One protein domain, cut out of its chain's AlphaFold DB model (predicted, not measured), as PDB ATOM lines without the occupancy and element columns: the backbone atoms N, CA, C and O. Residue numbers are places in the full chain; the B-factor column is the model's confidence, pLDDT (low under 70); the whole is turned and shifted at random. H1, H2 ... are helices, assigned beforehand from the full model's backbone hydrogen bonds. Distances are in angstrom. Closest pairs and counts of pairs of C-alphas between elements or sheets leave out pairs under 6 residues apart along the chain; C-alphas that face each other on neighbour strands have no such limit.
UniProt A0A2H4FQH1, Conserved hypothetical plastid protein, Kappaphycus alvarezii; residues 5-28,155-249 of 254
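Overview. This is residues 5 to 28 and 155 to 249 of the 254 residues of the protein "Conserved hypothetical plastid protein" of Kappaphycus alvarezii (UniProt A0A2H4FQH1). Two long helices, H3 and H4, run opposite ways as a long helical hairpin and cross each other as a narrow X, splayed at the end away from their link. The shorter H2 folds back along the early part of H3, and the small helix H1 lies near both H3 and H4, followed by residues 11 to 28 with no named element. The printed part has 119 residues with four named helices, in the order H1, H2, H3, H4, and no named strand; the class is all helix. The whole is loose, with a radius of gyration of the C-alphas of 18.3 A, and elongated, spanning 55 by 32 by 26 A.

Arrangement. H1, residues 5 to 10, and H4, residues 210 to 241, only just touch, with 3 pairs of C-alphas within 8 A. H4 touches H1 with residues 234 to 238 alone, and the closest C-alphas of the two are those of Ala 9 and Ile 235, 7.0 A apart. The two run opposite ways at a shallow tilt of 31 degrees. H1 and H3, residues 170 to 202, are near each other. H2, residues 155 to 166, is apart from H1 and from H4. H2 and H3 touch as a helical hairpin, opposite ways at a shallow tilt of 19 degrees, with residues 172 to 183 of H3; the closest C-alphas are those of Ile 161 and Gly 176, 5.2 A apart. H3 and H4 touch as a second helical hairpin, opposite ways at a steep tilt of 38 degrees, through residues 185 to 200 of H3 and 216 to 231 of H4. Their closest C-alphas are those of Leu 196 and Leu 220, 6.5 A apart. The helix packing is mostly aligned, only just, with 2 of 3 pairs at a shallow tilt. In H1, H2, H3 and H4 every O i to N i+4 pair is within hydrogen-bond range.

Along the chain. H1 begins at C-alpha 5, (-65.325, -89.914, 6.810), and is 8.7 A long. H2 measures 16.6 A. H3 begins at C-alpha 170, (-73.563, -86.150, 26.915), and is 48.6 A long. H4, 46.6 A long, ends at C-alpha 241, (-73.113, -82.580, 4.074).

Size, cuts and confidence. The C-alphas of Lys 168 and Cys 209, the two farthest apart, are 55.5 A apart. Residues 29 to 154 are not printed, and C-alphas 28 and 155 are 7.8 A apart across the cut. The link from H2 to H3 is tight, and that from H3 to H4 is short. The mean pLDDT of the printed part is 71.6; 39 residues are under 70, among them residues 5 to 28, 204 to 209 and 245 to 249.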
ATOM      1  N   LEU A   5     -65.575 -91.340   6.513       43.28
ATOM      2  CA  LEU A   5     -65.325 -89.914   6.810       43.28
ATOM      3  C   LEU A   5     -63.869 -89.490   6.686       43.28
ATOM      4  O   LEU A   5     -63.543 -88.590   5.914       43.28
ATOM      5  N   PHE A   6     -63.002 -90.175   7.420       45.88
ATOM      6  CA  PHE A   6     -61.576 -89.883   7.458       45.88
ATOM      7  C   PHE A   6     -60.815 -90.197   6.163       45.88
ATOM      8  O   PHE A   6     -59.906 -89.440   5.844       45.88
ATOM      9  N   PRO A   7     -61.169 -91.221   5.362       45.78
ATOM     10  CA  PRO A   7     -60.552 -91.390   4.051       45.78
ATOM     11  C   PRO A   7     -60.777 -90.163   3.175       45.78
ATOM     12  O   PRO A   7     -59.825 -89.557   2.709       45.78
ATOM     13  N   ILE A   8     -62.024 -89.728   3.008       44.91
ATOM     14  CA  ILE A   8     -62.381 -88.752   1.971       44.91
ATOM     15  C   ILE A   8     -61.957 -87.319   2.332       44.91
ATOM     16  O   ILE A   8     -61.585 -86.566   1.439       44.91
ATOM     17  N   ALA A   9     -61.934 -86.952   3.616       46.44
ATOM     18  CA  ALA A   9     -61.474 -85.626   4.045       46.44
ATOM     19  C   ALA A   9     -59.938 -85.459   4.022       46.44
ATOM     20  O   ALA A   9     -59.456 -84.332   3.940       46.44
ATOM     21  N   PHE A  10     -59.173 -86.559   4.081       49.69
ATOM     22  CA  PHE A  10     -57.714 -86.539   4.273       49.69
ATOM     23  C   PHE A  10     -56.924 -87.302   3.183       49.69
ATOM     24  O   PHE A  10     -55.697 -87.358   3.250       49.69
ATOM     25  N   PHE A  11     -57.596 -87.863   2.161       43.69
ATOM     26  CA  PHE A  11     -57.008 -88.751   1.135       43.69
ATOM     27  C   PHE A  11     -55.819 -88.143   0.380       43.69
ATOM     28  O   PHE A  11     -54.922 -88.877  -0.023       43.69
ATOM     29  N   ASN A  12     -55.792 -86.821   0.210       43.84
ATOM     30  CA  ASN A  12     -54.740 -86.158  -0.563       43.84
ATOM     31  C   ASN A  12     -53.510 -85.769   0.271       43.84
ATOM     32  O   ASN A  12     -52.510 -85.355  -0.306       43.84
ATOM     33  N   GLU A  13     -53.557 -85.888   1.603       48.34
ATOM     34  CA  GLU A  13     -52.487 -85.384   2.482       48.34
ATOM     35  C   GLU A  13     -51.965 -86.422   3.486       48.34
ATOM     36  O   GLU A  13     -50.895 -86.231   4.060       48.34
ATOM     37  N   TYR A  14     -52.654 -87.556   3.664       40.78
ATOM     38  CA  TYR A  14     -52.278 -88.583   4.637       40.78
ATOM     39  C   TYR A  14     -51.941 -89.928   3.967       40.78
ATOM     40  O   TYR A  14     -52.819 -90.649   3.500       40.78
ATOM     41  N   ILE A  15     -50.654 -90.304   3.960       38.16
ATOM     42  CA  ILE A  15     -50.143 -91.571   3.383       38.16
ATOM     43  C   ILE A  15     -50.484 -92.798   4.260       38.16
ATOM     44  O   ILE A  15     -50.397 -93.939   3.808       38.16
ATOM     45  N   ILE A  16     -50.935 -92.616   5.504       38.72
ATOM     46  CA  ILE A  16     -51.291 -93.738   6.387       38.72
ATOM     47  C   ILE A  16     -52.808 -93.895   6.408       38.72
ATOM     48  O   ILE A  16     -53.529 -93.108   7.009       38.72
ATOM     49  N   SER A  17     -53.293 -94.929   5.723       30.11
ATOM     50  CA  SER A  17     -54.717 -95.133   5.477       30.11
ATOM     51  C   SER A  17     -55.587 -95.071   6.756       30.11
ATOM     52  O   SER A  17     -55.267 -95.723   7.758       30.11
ATOM     53  N   PRO A  18     -56.763 -94.429   6.700       34.94
ATOM     54  CA  PRO A  18     -57.784 -94.491   7.752       34.94
ATOM     55  C   PRO A  18     -58.390 -95.890   7.953       34.94
ATOM     56  O   PRO A  18     -59.120 -96.112   8.919       34.94
ATOM     57  N   LYS A  19     -58.034 -96.863   7.099       32.69
ATOM     58  CA  LYS A  19     -58.348 -98.290   7.275       32.69
ATOM     59  C   LYS A  19     -57.795 -98.865   8.591       32.69
ATOM     60  O   LYS A  19     -58.310 -99.874   9.054       32.69
ATOM     61  N   ILE A  20     -56.787 -98.229   9.199       38.25
ATOM     62  CA  ILE A  20     -56.097 -98.736  10.398       38.25
ATOM     63  C   ILE A  20     -56.718 -98.207  11.709       38.25
ATOM     64  O   ILE A  20     -56.527 -98.811  12.757       38.25
ATOM     65  N   TRP A  21     -57.480 -97.105  11.681       38.78
ATOM     66  CA  TRP A  21     -57.992 -96.473  12.911       38.78
ATOM     67  C   TRP A  21     -59.306 -97.067  13.426       38.78
ATOM     68  O   TRP A  21     -59.527 -97.110  14.632       38.78
ATOM     69  N   LEU A  22     -60.194 -97.479  12.521       39.38
ATOM     70  CA  LEU A  22     -61.581 -97.827  12.861       39.38
ATOM     71  C   LEU A  22     -61.856 -99.328  12.907       39.38
ATOM     72  O   LEU A  22     -62.905 -99.741  13.393       39.38
ATOM     73  N   HIS A  23     -60.931-100.144  12.416       35.72
ATOM     74  CA  HIS A  23     -61.067-101.589  12.433       35.72
ATOM     75  C   HIS A  23     -59.955-102.163  13.301       35.72
ATOM     76  O   HIS A  23     -58.795-102.158  12.906       35.72
ATOM     77  N   TYR A  24     -60.347-102.656  14.476       46.97
ATOM     78  CA  TYR A  24     -59.518-103.299  15.497       46.97
ATOM     79  C   TYR A  24     -58.662-102.384  16.381       46.97
ATOM     80  O   TYR A  24     -57.445-102.270  16.223       46.97
ATOM     81  N   ILE A  25     -59.276-101.882  17.455       45.19
ATOM     82  CA  ILE A  25     -58.538-101.524  18.669       45.19
ATOM     83  C   ILE A  25     -58.456-102.791  19.519       45.19
ATOM     84  O   ILE A  25     -59.309-103.054  20.358       45.19
ATOM     85  N   LYS A  26     -57.415-103.610  19.317       49.88
ATOM     86  CA  LYS A  26     -57.111-104.654  20.307       49.88
ATOM     87  C   LYS A  26     -56.896-103.962  21.647       49.88
ATOM     88  O   LYS A  26     -56.026-103.098  21.739       49.88
ATOM     89  N   TYR A  27     -57.679-104.356  22.651       53.84
ATOM     90  CA  TYR A  27     -57.630-103.860  24.025       53.84
ATOM     91  C   TYR A  27     -56.178-103.600  24.454       53.84
ATOM     92  O   TYR A  27     -55.412-104.531  24.729       53.84
ATOM     93  N   ASN A  28     -55.762-102.331  24.467       61.44
ATOM     94  CA  ASN A  28     -54.382-101.960  24.755       61.44
ATOM     95  C   ASN A  28     -54.170-101.996  26.272       61.44
ATOM     96  O   ASN A  28     -53.979-100.968  26.916       61.44
ATOM     97  N   HIS A 155     -53.246 -94.635  19.242       73.00
ATOM     98  CA  HIS A 155     -53.695 -95.578  20.261       73.00
ATOM     99  C   HIS A 155     -53.920 -94.921  21.624       73.00
ATOM    100  O   HIS A 155     -54.766 -95.381  22.387       73.00
ATOM    101  N   THR A 156     -53.175 -93.865  21.948       74.81
ATOM    102  CA  THR A 156     -53.346 -93.148  23.217       74.81
ATOM    103  C   THR A 156     -54.607 -92.293  23.193       74.81
ATOM    104  O   THR A 156     -55.382 -92.334  24.145       74.81
ATOM    105  N   ILE A 157     -54.869 -91.594  22.086       74.88
ATOM    106  CA  ILE A 157     -56.082 -90.783  21.915       74.88
ATOM    107  C   ILE A 157     -57.336 -91.642  21.894       74.88
ATOM    108  O   ILE A 157     -58.281 -91.349  22.621       74.88
ATOM    109  N   SER A 158     -57.342 -92.714  21.096       74.75
ATOM    110  CA  SER A 158     -58.491 -93.629  21.038       74.75
ATOM    111  C   SER A 158     -58.842 -94.181  22.417       74.75
ATOM    112  O   SER A 158     -60.007 -94.171  22.800       74.75
ATOM    113  N   TYR A 159     -57.838 -94.560  23.211       75.31
ATOM    114  CA  TYR A 159     -58.054 -94.999  24.584       75.31
ATOM    115  C   TYR A 159     -58.676 -93.915  25.482       75.31
ATOM    116  O   TYR A 159     -59.612 -94.200  26.226       75.31
ATOM    117  N   ILE A 160     -58.195 -92.670  25.399       77.25
ATOM    118  CA  ILE A 160     -58.762 -91.544  26.163       77.25
ATOM    119  C   ILE A 160     -60.236 -91.330  25.794       77.25
ATOM    120  O   ILE A 160     -61.066 -91.118  26.675       77.25
ATOM    121  N   ILE A 161     -60.579 -91.432  24.510       74.69
ATOM    122  CA  ILE A 161     -61.959 -91.255  24.050       74.69
ATOM    123  C   ILE A 161     -62.865 -92.386  24.551       74.69
ATOM    124  O   ILE A 161     -63.970 -92.103  25.008       74.69
ATOM    125  N   ILE A 162     -62.395 -93.639  24.539       75.50
ATOM    126  CA  ILE A 162     -63.140 -94.786  25.089       75.50
ATOM    127  C   ILE A 162     -63.439 -94.566  26.579       75.50
ATOM    128  O   ILE A 162     -64.580 -94.734  27.009       75.50
ATOM    129  N   ILE A 163     -62.454 -94.108  27.365       75.19
ATOM    130  CA  ILE A 163     -62.678 -93.756  28.778       75.19
ATOM    131  C   ILE A 163     -63.763 -92.685  28.906       75.19
ATOM    132  O   ILE A 163     -64.678 -92.836  29.712       75.19
ATOM    133  N   LEU A 164     -63.673 -91.601  28.130       73.31
ATOM    134  CA  LEU A 164     -64.645 -90.507  28.193       73.31
ATOM    135  C   LEU A 164     -66.065 -90.998  27.878       73.31
ATOM    136  O   LEU A 164     -67.014 -90.622  28.572       73.31
ATOM    137  N   GLN A 165     -66.199 -91.876  26.882       68.81
ATOM    138  CA  GLN A 165     -67.473 -92.467  26.478       68.81
ATOM    139  C   GLN A 165     -68.034 -93.457  27.502       68.81
ATOM    140  O   GLN A 165     -69.253 -93.519  27.658       68.81
ATOM    141  N   HIS A 166     -67.185 -94.175  28.243       72.44
ATOM    142  CA  HIS A 166     -67.627 -95.111  29.281       72.44
ATOM    143  C   HIS A 166     -68.509 -94.431  30.340       72.44
ATOM    144  O   HIS A 166     -69.460 -95.025  30.844       72.44
ATOM    145  N   PHE A 167     -68.249 -93.159  30.648       72.44
ATOM    146  CA  PHE A 167     -69.063 -92.399  31.598       72.44
ATOM    147  C   PHE A 167     -70.450 -92.003  31.054       72.44
ATOM    148  O   PHE A 167     -71.263 -91.522  31.833       72.44
ATOM    149  N   LYS A 168     -70.742 -92.204  29.754       66.38
ATOM    150  CA  LYS A 168     -72.040 -91.951  29.078       66.38
ATOM    151  C   LYS A 168     -72.685 -90.579  29.348       66.38
ATOM    152  O   LYS A 168     -73.883 -90.398  29.144       66.38
ATOM    153  N   ILE A 169     -71.900 -89.590  29.769       75.38
ATOM    154  CA  ILE A 169     -72.348 -88.206  29.944       75.38
ATOM    155  C   ILE A 169     -72.338 -87.526  28.573       75.38
ATOM    156  O   ILE A 169     -71.341 -87.599  27.854       75.38
ATOM    157  N   LEU A 170     -73.416 -86.823  28.216       67.50
ATOM    158  CA  LEU A 170     -73.563 -86.150  26.915       67.50
ATOM    159  C   LEU A 170     -72.401 -85.183  26.612       67.50
ATOM    160  O   LEU A 170     -71.863 -85.175  25.507       67.50
ATOM    161  N   VAL A 171     -71.928 -84.451  27.626       78.06
ATOM    162  CA  VAL A 171     -70.731 -83.591  27.536       78.06
ATOM    163  C   VAL A 171     -69.492 -84.380  27.094       78.06
ATOM    164  O   VAL A 171     -68.729 -83.909  26.252       78.06
ATOM    165  N   ASN A 172     -69.308 -85.602  27.592       76.00
ATOM    166  CA  ASN A 172     -68.152 -86.430  27.250       76.00
ATOM    167  C   ASN A 172     -68.213 -86.950  25.811       76.00
ATOM    168  O   ASN A 172     -67.169 -87.133  25.190       76.00
ATOM    169  N   ILE A 173     -69.415 -87.157  25.268       72.19
ATOM    170  CA  ILE A 173     -69.606 -87.559  23.871       72.19
ATOM    171  C   ILE A 173     -69.177 -86.415  22.939       72.19
ATOM    172  O   ILE A 173     -68.392 -86.637  22.015       72.19
ATOM    173  N   HIS A 174     -69.596 -85.178  23.231       78.69
ATOM    174  CA  HIS A 174     -69.145 -83.996  22.486       78.69
ATOM    175  C   HIS A 174     -67.635 -83.771  22.610       78.69
ATOM    176  O   HIS A 174     -66.968 -83.523  21.607       78.69
ATOM    177  N   MET A 175     -67.081 -83.906  23.819       80.00
ATOM    178  CA  MET A 175     -65.637 -83.803  24.042       80.00
ATOM    179  C   MET A 175     -64.862 -84.884  23.284       80.00
ATOM    180  O   MET A 175     -63.841 -84.582  22.673       80.00
ATOM    181  N   GLY A 176     -65.359 -86.123  23.267       76.00
ATOM    182  CA  GLY A 176     -64.775 -87.219  22.496       76.00
ATOM    183  C   GLY A 176     -64.759 -86.913  20.999       76.00
ATOM    184  O   GLY A 176     -63.714 -87.023  20.362       76.00
ATOM    185  N   PHE A 177     -65.881 -86.442  20.452       76.56
ATOM    186  CA  PHE A 177     -65.970 -86.005  19.058       76.56
ATOM    187  C   PHE A 177     -64.962 -84.886  18.744       76.56
ATOM    188  O   PHE A 177     -64.192 -84.992  17.787       76.56
ATOM    189  N   LEU A 178     -64.892 -83.853  19.587       81.94
ATOM    190  CA  LEU A 178     -63.988 -82.717  19.405       81.94
ATOM    191  C   LEU A 178     -62.513 -83.141  19.502       81.94
ATOM    192  O   LEU A 178     -61.711 -82.732  18.664       81.94
ATOM    193  N   MET A 179     -62.165 -84.025  20.446       80.31
ATOM    194  CA  MET A 179     -60.826 -84.620  20.555       80.31
ATOM    195  C   MET A 179     -60.427 -85.400  19.301       80.31
ATOM    196  O   MET A 179     -59.271 -85.350  18.878       80.31
ATOM    197  N   THR A 180     -61.367 -86.114  18.677       78.06
ATOM    198  CA  THR A 180     -61.053 -86.882  17.464       78.06
ATOM    199  C   THR A 180     -60.686 -85.960  16.313       78.06
ATOM    200  O   THR A 180     -59.648 -86.154  15.685       78.06
ATOM    201  N   ILE A 181     -61.468 -84.906  16.087       79.06
ATOM    202  CA  ILE A 181     -61.213 -83.937  15.022       79.06
ATOM    203  C   ILE A 181     -59.929 -83.158  15.310       79.06
ATOM    204  O   ILE A 181     -59.079 -83.026  14.427       79.06
ATOM    205  N   SER A 182     -59.753 -82.683  16.544       81.56
ATOM    206  CA  SER A 182     -58.585 -81.886  16.920       81.56
ATOM    207  C   SER A 182     -57.281 -82.672  16.789       81.56
ATOM    208  O   SER A 182     -56.302 -82.125  16.286       81.56
ATOM    209  N   SER A 183     -57.273 -83.964  17.137       79.69
ATOM    210  CA  SER A 183     -56.092 -84.821  16.965       79.69
ATOM    211  C   SER A 183     -55.643 -84.941  15.506       79.69
ATOM    212  O   SER A 183     -54.448 -84.919  15.217       79.69
ATOM    213  N   GLN A 184     -56.593 -84.997  14.568       77.62
ATOM    214  CA  GLN A 184     -56.301 -85.097  13.136       77.62
ATOM    215  C   GLN A 184     -55.833 -83.760  12.563       77.62
ATOM    216  O   GLN A 184     -54.861 -83.706  11.811       77.62
ATOM    217  N   ILE A 185     -56.478 -82.663  12.967       82.06
ATOM    218  CA  ILE A 185     -56.056 -81.311  12.586       82.06
ATOM    219  C   ILE A 185     -54.637 -81.033  13.096       82.06
ATOM    220  O   ILE A 185     -53.817 -80.494  12.356       82.06
ATOM    221  N   PHE A 186     -54.308 -81.448  14.320       82.56
ATOM    222  CA  PHE A 186     -52.968 -81.280  14.879       82.56
ATOM    223  C   PHE A 186     -51.896 -81.982  14.032       82.56
ATOM    224  O   PHE A 186     -50.856 -81.395  13.722       82.56
ATOM    225  N   LEU A 187     -52.163 -83.213  13.586       80.50
ATOM    226  CA  LEU A 187     -51.265 -83.950  12.693       80.50
ATOM    227  C   LEU A 187     -51.066 -83.220  11.353       80.50
ATOM    228  O   LEU A 187     -49.928 -83.051  10.917       80.50
ATOM    229  N   LEU A 188     -52.131 -82.690  10.745       81.19
ATOM    230  CA  LEU A 188     -52.012 -81.880   9.524       81.19
ATOM    231  C   LEU A 188     -51.199 -80.596   9.738       81.19
ATOM    232  O   LEU A 188     -50.354 -80.249   8.913       81.19
ATOM    233  N   ILE A 189     -51.428 -79.892  10.848       85.88
ATOM    234  CA  ILE A 189     -50.700 -78.661  11.177       85.88
ATOM    235  C   ILE A 189     -49.210 -78.959  11.334       85.88
ATOM    236  O   ILE A 189     -48.382 -78.262  10.753       85.88
ATOM    237  N   THR A 190     -48.844 -80.010  12.071       82.50
ATOM    238  CA  THR A 190     -47.430 -80.381  12.261       82.50
ATOM    239  C   THR A 190     -46.736 -80.745  10.948       82.50
ATOM    240  O   THR A 190     -45.608 -80.305  10.709       82.50
ATOM    241  N   GLN A 191     -47.420 -81.454  10.047       82.06
ATOM    242  CA  GLN A 191     -46.914 -81.713   8.699       82.06
ATOM    243  C   GLN A 191     -46.728 -80.408   7.921       82.06
ATOM    244  O   GLN A 191     -45.646 -80.162   7.386       82.06
ATOM    245  N   LYS A 192     -47.727 -79.518   7.918       85.94
ATOM    246  CA  LYS A 192     -47.640 -78.216   7.246       85.94
ATOM    247  C   LYS A 192     -46.484 -77.366   7.778       85.94
ATOM    248  O   LYS A 192     -45.747 -76.796   6.977       85.94
ATOM    249  N   ILE A 193     -46.276 -77.333   9.097       86.81
ATOM    250  CA  ILE A 193     -45.119 -76.682   9.734       86.81
ATOM    251  C   ILE A 193     -43.823 -77.259   9.172       86.81
ATOM    252  O   ILE A 193     -42.948 -76.498   8.763       86.81
ATOM    253  N   SER A 194     -43.698 -78.588   9.113       83.88
ATOM    254  CA  SER A 194     -42.485 -79.227   8.601       83.88
ATOM    255  C   SER A 194     -42.189 -78.827   7.148       83.88
ATOM    256  O   SER A 194     -41.051 -78.467   6.848       83.88
ATOM    257  N   TYR A 195     -43.208 -78.769   6.281       83.81
ATOM    258  CA  TYR A 195     -43.077 -78.320   4.892       83.81
ATOM    259  C   TYR A 195     -42.708 -76.835   4.773       83.81
ATOM    260  O   TYR A 195     -41.870 -76.457   3.955       83.81
ATOM    261  N   LEU A 196     -43.306 -75.972   5.595       84.69
ATOM    262  CA  LEU A 196     -42.981 -74.546   5.595       84.69
ATOM    263  C   LEU A 196     -41.539 -74.320   6.068       84.69
ATOM    264  O   LEU A 196     -40.784 -73.587   5.430       84.69
ATOM    265  N   ILE A 197     -41.102 -75.017   7.117       85.12
ATOM    266  CA  ILE A 197     -39.722 -74.937   7.610       85.12
ATOM    267  C   ILE A 197     -38.730 -75.423   6.548       85.12
ATOM    268  O   ILE A 197     -37.712 -74.762   6.322       85.12
ATOM    269  N   THR A 198     -38.997 -76.546   5.875       85.06
ATOM    270  CA  THR A 198     -38.112 -77.032   4.804       85.06
ATOM    271  C   THR A 198     -38.068 -76.060   3.630       85.06
ATOM    272  O   THR A 198     -36.978 -75.782   3.139       85.06
ATOM    273  N   SER A 199     -39.192 -75.447   3.242       82.56
ATOM    274  CA  SER A 199     -39.195 -74.417   2.193       82.56
ATOM    275  C   SER A 199     -38.367 -73.176   2.556       82.56
ATOM    276  O   SER A 199     -37.670 -72.631   1.700       82.56
ATOM    277  N   ILE A 200     -38.371 -72.757   3.830       81.31
ATOM    278  CA  ILE A 200     -37.551 -71.633   4.306       81.31
ATOM    279  C   ILE A 200     -36.068 -71.999   4.242       81.31
ATOM    280  O   ILE A 200     -35.256 -71.184   3.799       81.31
ATOM    281  N   ARG A 201     -35.719 -73.229   4.647       80.75
ATOM    282  CA  ARG A 201     -34.342 -73.739   4.578       80.75
ATOM    283  C   ARG A 201     -33.839 -73.812   3.137       80.75
ATOM    284  O   ARG A 201     -32.746 -73.331   2.872       80.75
ATOM    285  N   LEU A 202     -34.645 -74.336   2.209       81.69
ATOM    286  CA  LEU A 202     -34.297 -74.430   0.783       81.69
ATOM    287  C   LEU A 202     -34.062 -73.061   0.136       81.69
ATOM    288  O   LEU A 202     -33.265 -72.944  -0.789       81.69
ATOM    289  N   ARG A 203     -34.717 -72.010   0.636       76.81
ATOM    290  CA  ARG A 203     -34.513 -70.638   0.161       76.81
ATOM    291  C   ARG A 203     -33.176 -70.017   0.586       76.81
ATOM    292  O   ARG A 203     -32.966 -68.849   0.272       76.81
ATOM    293  N   ASN A 204     -32.301 -70.748   1.297       63.91
ATOM    294  CA  ASN A 204     -31.011 -70.265   1.812       63.91
ATOM    295  C   ASN A 204     -31.122 -68.872   2.452       63.91
ATOM    296  O   ASN A 204     -30.290 -67.988   2.243       63.91
ATOM    297  N   MET A 205     -32.186 -68.648   3.231       64.44
ATOM    298  CA  MET A 205     -32.278 -67.443   4.044       64.44
ATOM    299  C   MET A 205     -31.113 -67.492   5.034       64.44
ATOM    300  O   MET A 205     -31.149 -68.275   5.978       64.44
ATOM    301  N   ASN A 206     -30.073 -66.681   4.825       59.28
ATOM    302  CA  ASN A 206     -29.063 -66.441   5.852       59.28
ATOM    303  C   ASN A 206     -29.782 -65.828   7.063       59.28
ATOM    304  O   ASN A 206     -30.049 -64.624   7.104       59.28
ATOM    305  N   ILE A 207     -30.126 -66.682   8.031       60.31
ATOM    306  CA  ILE A 207     -30.868 -66.356   9.261       60.31
ATOM    307  C   ILE A 207     -30.113 -65.325  10.120       60.31
ATOM    308  O   ILE A 207     -30.702 -64.696  10.992       60.31
ATOM    309  N   ASN A 208     -28.838 -65.067   9.814       62.00
ATOM    310  CA  ASN A 208     -27.992 -64.095  10.506       62.00
ATOM    311  C   ASN A 208     -28.567 -62.664  10.510       62.00
ATOM    312  O   ASN A 208     -28.212 -61.871  11.377       62.00
ATOM    313  N   CYS A 209     -29.477 -62.315   9.593       69.94
ATOM    314  CA  CYS A 209     -30.196 -61.042   9.651       69.94
ATOM    315  C   CYS A 209     -31.538 -61.188  10.388       69.94
ATOM    316  O   CYS A 209     -32.527 -61.631   9.797       69.94
ATOM    317  N   ILE A 210     -31.602 -60.701  11.634       77.19
ATOM    318  CA  ILE A 210     -32.792 -60.711  12.514       77.19
ATOM    319  C   ILE A 210     -34.067 -60.243  11.788       77.19
ATOM    320  O   ILE A 210     -35.113 -60.877  11.893       77.19
ATOM    321  N   LYS A 211     -33.988 -59.181  10.972       79.38
ATOM    322  CA  LYS A 211     -35.141 -58.656  10.215       79.38
ATOM    323  C   LYS A 211     -35.705 -59.663   9.200       79.38
ATOM    324  O   LYS A 211     -36.919 -59.810   9.100       79.38
ATOM    325  N   LYS A 212     -34.835 -60.379   8.473       77.94
ATOM    326  CA  LYS A 212     -35.249 -61.409   7.500       77.94
ATOM    327  C   LYS A 212     -35.849 -62.624   8.206       77.94
ATOM    328  O   LYS A 212     -36.813 -63.192   7.705       77.94
ATOM    329  N   TYR A 213     -35.315 -62.977   9.377       80.31
ATOM    330  CA  TYR A 213     -35.846 -64.050  10.216       80.31
ATOM    331  C   TYR A 213     -37.245 -63.731  10.764       80.31
ATOM    332  O   TYR A 213     -38.152 -64.551  10.660       80.31
ATOM    333  N   ILE A 214     -37.462 -62.522  11.289       84.00
ATOM    334  CA  ILE A 214     -38.785 -62.103  11.781       84.00
ATOM    335  C   ILE A 214     -39.807 -62.098  10.636       84.00
ATOM    336  O   ILE A 214     -40.926 -62.577  10.803       84.00
ATOM    337  N   GLN A 215     -39.419 -61.607   9.455       84.81
ATOM    338  CA  GLN A 215     -40.303 -61.574   8.291       84.81
ATOM    339  C   GLN A 215     -40.668 -62.980   7.792       84.81
ATOM    340  O   GLN A 215     -41.831 -63.223   7.465       84.81
ATOM    341  N   SER A 216     -39.712 -63.915   7.747       83.19
ATOM    342  CA  SER A 216     -39.991 -65.301   7.352       83.19
ATOM    343  C   SER A 216     -40.846 -66.033   8.386       83.19
ATOM    344  O   SER A 216     -41.744 -66.782   8.008       83.19
ATOM    345  N   TYR A 217     -40.633 -65.766   9.676       85.75
ATOM    346  CA  TYR A 217     -41.458 -66.300  10.755       85.75
ATOM    347  C   TYR A 217     -42.901 -65.780  10.690       85.75
ATOM    348  O   TYR A 217     -43.845 -66.563  10.781       85.75
ATOM    349  N   TYR A 218     -43.089 -64.476  10.460       89.38
ATOM    350  CA  TYR A 218     -44.418 -63.890  10.277       89.38
ATOM    351  C   TYR A 218     -45.143 -64.479   9.060       89.38
ATOM    352  O   TYR A 218     -46.316 -64.836   9.155       89.38
ATOM    353  N   ALA A 219     -44.444 -64.630   7.929       87.19
ATOM    354  CA  ALA A 219     -45.006 -65.262   6.737       87.19
ATOM    355  C   ALA A 219     -45.428 -66.716   7.008       87.19
ATOM    356  O   ALA A 219     -46.536 -67.101   6.645       87.19
ATOM    357  N   LEU A 220     -44.598 -67.491   7.719       89.69
ATOM    358  CA  LEU A 220     -44.923 -68.861   8.119       89.69
ATOM    359  C   LEU A 220     -46.194 -68.911   8.969       89.69
ATOM    360  O   LEU A 220     -47.070 -69.728   8.698       89.69
ATOM    361  N   LEU A 221     -46.306 -68.045   9.979       91.00
ATOM    362  CA  LEU A 221     -47.492 -67.988  10.833       91.00
ATOM    363  C   LEU A 221     -48.745 -67.613  10.043       91.00
ATOM    364  O   LEU A 221     -49.782 -68.247  10.218       91.00
ATOM    365  N   LYS A 222     -48.650 -66.621   9.151       93.62
ATOM    366  CA  LYS A 222     -49.771 -66.204   8.303       93.62
ATOM    367  C   LYS A 222     -50.240 -67.340   7.390       93.62
ATOM    368  O   LYS A 222     -51.435 -67.619   7.332       93.62
ATOM    369  N   ASP A 223     -49.313 -68.024   6.723       91.56
ATOM    370  CA  ASP A 223     -49.633 -69.155   5.845       91.56
ATOM    371  C   ASP A 223     -50.224 -70.335   6.622       91.56
ATOM    372  O   ASP A 223     -51.119 -71.028   6.133       91.56
ATOM    373  N   LEU A 224     -49.745 -70.559   7.846       92.50
ATOM    374  CA  LEU A 224     -50.252 -71.595   8.732       92.50
ATOM    375  C   LEU A 224     -51.670 -71.289   9.226       92.50
ATOM    376  O   LEU A 224     -52.504 -72.189   9.219       92.50
ATOM    377  N   LEU A 225     -51.965 -70.042   9.599       93.44
ATOM    378  CA  LEU A 225     -53.313 -69.618   9.992       93.44
ATOM    379  C   LEU A 225     -54.300 -69.762   8.830       93.44
ATOM    380  O   LEU A 225     -55.319 -70.428   8.982       93.44
ATOM    381  N   ASN A 226     -53.941 -69.264   7.643       93.31
ATOM    382  CA  ASN A 226     -54.767 -69.421   6.442       93.31
ATOM    383  C   ASN A 226     -55.032 -70.902   6.116       93.31
ATOM    384  O   ASN A 226     -56.139 -71.284   5.732       93.31
ATOM    385  N   PHE A 227     -54.013 -71.753   6.279       90.56
ATOM    386  CA  PHE A 227     -54.162 -73.194   6.112       90.56
ATOM    387  C   PHE A 227     -55.147 -73.780   7.131       90.56
ATOM    388  O   PHE A 227     -56.050 -74.513   6.734       90.56
ATOM    389  N   ILE A 228     -55.020 -73.436   8.416       89.94
ATOM    390  CA  ILE A 228     -55.929 -73.902   9.472       89.94
ATOM    391  C   ILE A 228     -57.370 -73.486   9.173       89.94
ATOM    392  O   ILE A 228     -58.250 -74.347   9.173       89.94
ATOM    393  N   ASP A 229     -57.604 -72.216   8.843       91.56
ATOM    394  CA  ASP A 229     -58.943 -71.696   8.552       91.56
ATOM    395  C   ASP A 229     -59.587 -72.443   7.379       91.56
ATOM    396  O   ASP A 229     -60.712 -72.941   7.482       91.56
ATOM    397  N   SER A 230     -58.840 -72.631   6.285       90.00
ATOM    398  CA  SER A 230     -59.326 -73.385   5.122       90.00
ATOM    399  C   SER A 230     -59.677 -74.841   5.462       90.00
ATOM    400  O   SER A 230     -60.667 -75.391   4.962       90.00
ATOM    401  N   ARG A 231     -58.905 -75.475   6.354       85.06
ATOM    402  CA  ARG A 231     -59.130 -76.859   6.787       85.06
ATOM    403  C   ARG A 231     -60.345 -76.973   7.692       85.06
ATOM    404  O   ARG A 231     -61.134 -77.895   7.500       85.06
ATOM    405  N   ILE A 232     -60.537 -76.031   8.612       86.94
ATOM    406  CA  ILE A 232     -61.722 -75.976   9.474       86.94
ATOM    407  C   ILE A 232     -62.989 -75.848   8.624       86.94
ATOM    408  O   ILE A 232     -63.924 -76.623   8.826       86.94
ATOM    409  N   ILE A 233     -63.001 -74.945   7.638       88.69
ATOM    410  CA  ILE A 233     -64.143 -74.759   6.724       88.69
ATOM    411  C   ILE A 233     -64.423 -76.038   5.926       88.69
ATOM    412  O   ILE A 233     -65.565 -76.472   5.799       88.69
ATOM    413  N   THR A 234     -63.380 -76.687   5.409       84.00
ATOM    414  CA  THR A 234     -63.547 -77.926   4.636       84.00
ATOM    415  C   THR A 234     -64.124 -79.051   5.503       84.00
ATOM    416  O   THR A 234     -65.052 -79.747   5.092       84.00
ATOM    417  N   ILE A 235     -63.605 -79.221   6.722       81.44
ATOM    418  CA  ILE A 235     -64.068 -80.249   7.661       81.44
ATOM    419  C   ILE A 235     -65.514 -79.976   8.090       81.44
ATOM    420  O   ILE A 235     -66.320 -80.907   8.103       81.44
ATOM    421  N   SER A 236     -65.867 -78.725   8.395       83.75
ATOM    422  CA  SER A 236     -67.229 -78.367   8.806       83.75
ATOM    423  C   SER A 236     -68.248 -78.631   7.694       83.75
ATOM    424  O   SER A 236     -69.290 -79.231   7.959       83.75
ATOM    425  N   LEU A 237     -67.919 -78.298   6.441       80.06
ATOM    426  CA  LEU A 237     -68.755 -78.607   5.278       80.06
ATOM    427  C   LEU A 237     -68.957 -80.115   5.102       80.06
ATOM    428  O   LEU A 237     -70.077 -80.563   4.875       80.06
ATOM    429  N   ILE A 238     -67.900 -80.919   5.252       77.19
ATOM    430  CA  ILE A 238     -68.000 -82.382   5.151       77.19
ATOM    431  C   ILE A 238     -68.887 -82.956   6.261       77.19
ATOM    432  O   ILE A 238     -69.712 -83.832   5.987       77.19
ATOM    433  N   ILE A 239     -68.734 -82.464   7.496       77.88
ATOM    434  CA  ILE A 239     -69.563 -82.864   8.643       77.88
ATOM    435  C   ILE A 239     -71.036 -82.551   8.364       77.88
ATOM    436  O   ILE A 239     -71.894 -83.417   8.552       77.88
ATOM    437  N   TYR A 240     -71.309 -81.348   7.853       79.69
ATOM    438  CA  TYR A 240     -72.652 -80.881   7.524       79.69
ATOM    439  C   TYR A 240     -73.297 -81.691   6.391       79.69
ATOM    440  O   TYR A 240     -74.384 -82.236   6.569       79.69
ATOM    441  N   ILE A 241     -72.609 -81.846   5.252       74.19
ATOM    442  CA  ILE A 241     -73.113 -82.580   4.074       74.19
ATOM    443  C   ILE A 241     -73.478 -84.021   4.439       74.19
ATOM    444  O   ILE A 241     -74.467 -84.567   3.957       74.19
ATOM    445  N   ARG A 242     -72.688 -84.643   5.316       67.44
ATOM    446  CA  ARG A 242     -72.894 -86.030   5.743       67.44
ATOM    447  C   ARG A 242     -73.797 -86.176   6.959       67.44
ATOM    448  O   ARG A 242     -74.002 -87.307   7.393       67.44
ATOM    449  N   ARG A 243     -74.326 -85.066   7.486       74.31
ATOM    450  CA  ARG A 243     -75.234 -85.028   8.640       74.31
ATOM    451  C   ARG A 243     -74.685 -85.814   9.831       74.31
ATOM    452  O   ARG A 243     -75.370 -86.646  10.418       74.31
ATOM    453  N   ILE A 244     -73.409 -85.602  10.147       70.62
ATOM    454  CA  ILE A 244     -72.784 -86.280  11.285       70.62
ATOM    455  C   ILE A 244     -73.121 -85.520  12.545       70.62
ATOM    456  O   ILE A 244     -72.624 -84.423  12.789       70.62
ATOM    457  N   GLU A 245     -73.953 -86.147  13.357       68.69
ATOM    458  CA  GLU A 245     -74.276 -85.656  14.680       68.69
ATOM    459  C   GLU A 245     -73.259 -86.176  15.692       68.69
ATOM    460  O   GLU A 245     -72.813 -87.326  15.640       68.69
ATOM    461  N   SER A 246     -72.908 -85.321  16.644       67.62
ATOM    462  CA  SER A 246     -72.012 -85.682  17.742       67.62
ATOM    463  C   SER A 246     -72.641 -86.707  18.693       67.62
ATOM    464  O   SER A 246     -71.920 -87.541  19.227       67.62
ATOM    465  N   SER A 247     -73.968 -86.715  18.842       63.53
ATOM    466  CA  SER A 247     -74.741 -87.699  19.621       63.53
ATOM    467  C   SER A 247     -74.566 -89.144  19.136       63.53
ATOM    468  O   SER A 247     -74.561 -90.065  19.948       63.53
ATOM    469  N   ASN A 248     -74.365 -89.347  17.830       59.91
ATOM    470  CA  ASN A 248     -74.244 -90.671  17.203       59.91
ATOM    471  C   ASN A 248     -72.798 -91.199  17.194       59.91
ATOM    472  O   ASN A 248     -72.482 -92.196  16.538       59.91
ATOM    473  N   PHE A 249     -71.893 -90.519  17.899       58.81
ATOM    474  CA  PHE A 249     -70.481 -90.853  17.957       58.81
ATOM    475  C   PHE A 249     -70.218 -91.978  18.971       58.81
ATOM    476  O   PHE A 249     -69.892 -91.734  20.130       58.81
TER     477      PHE A 249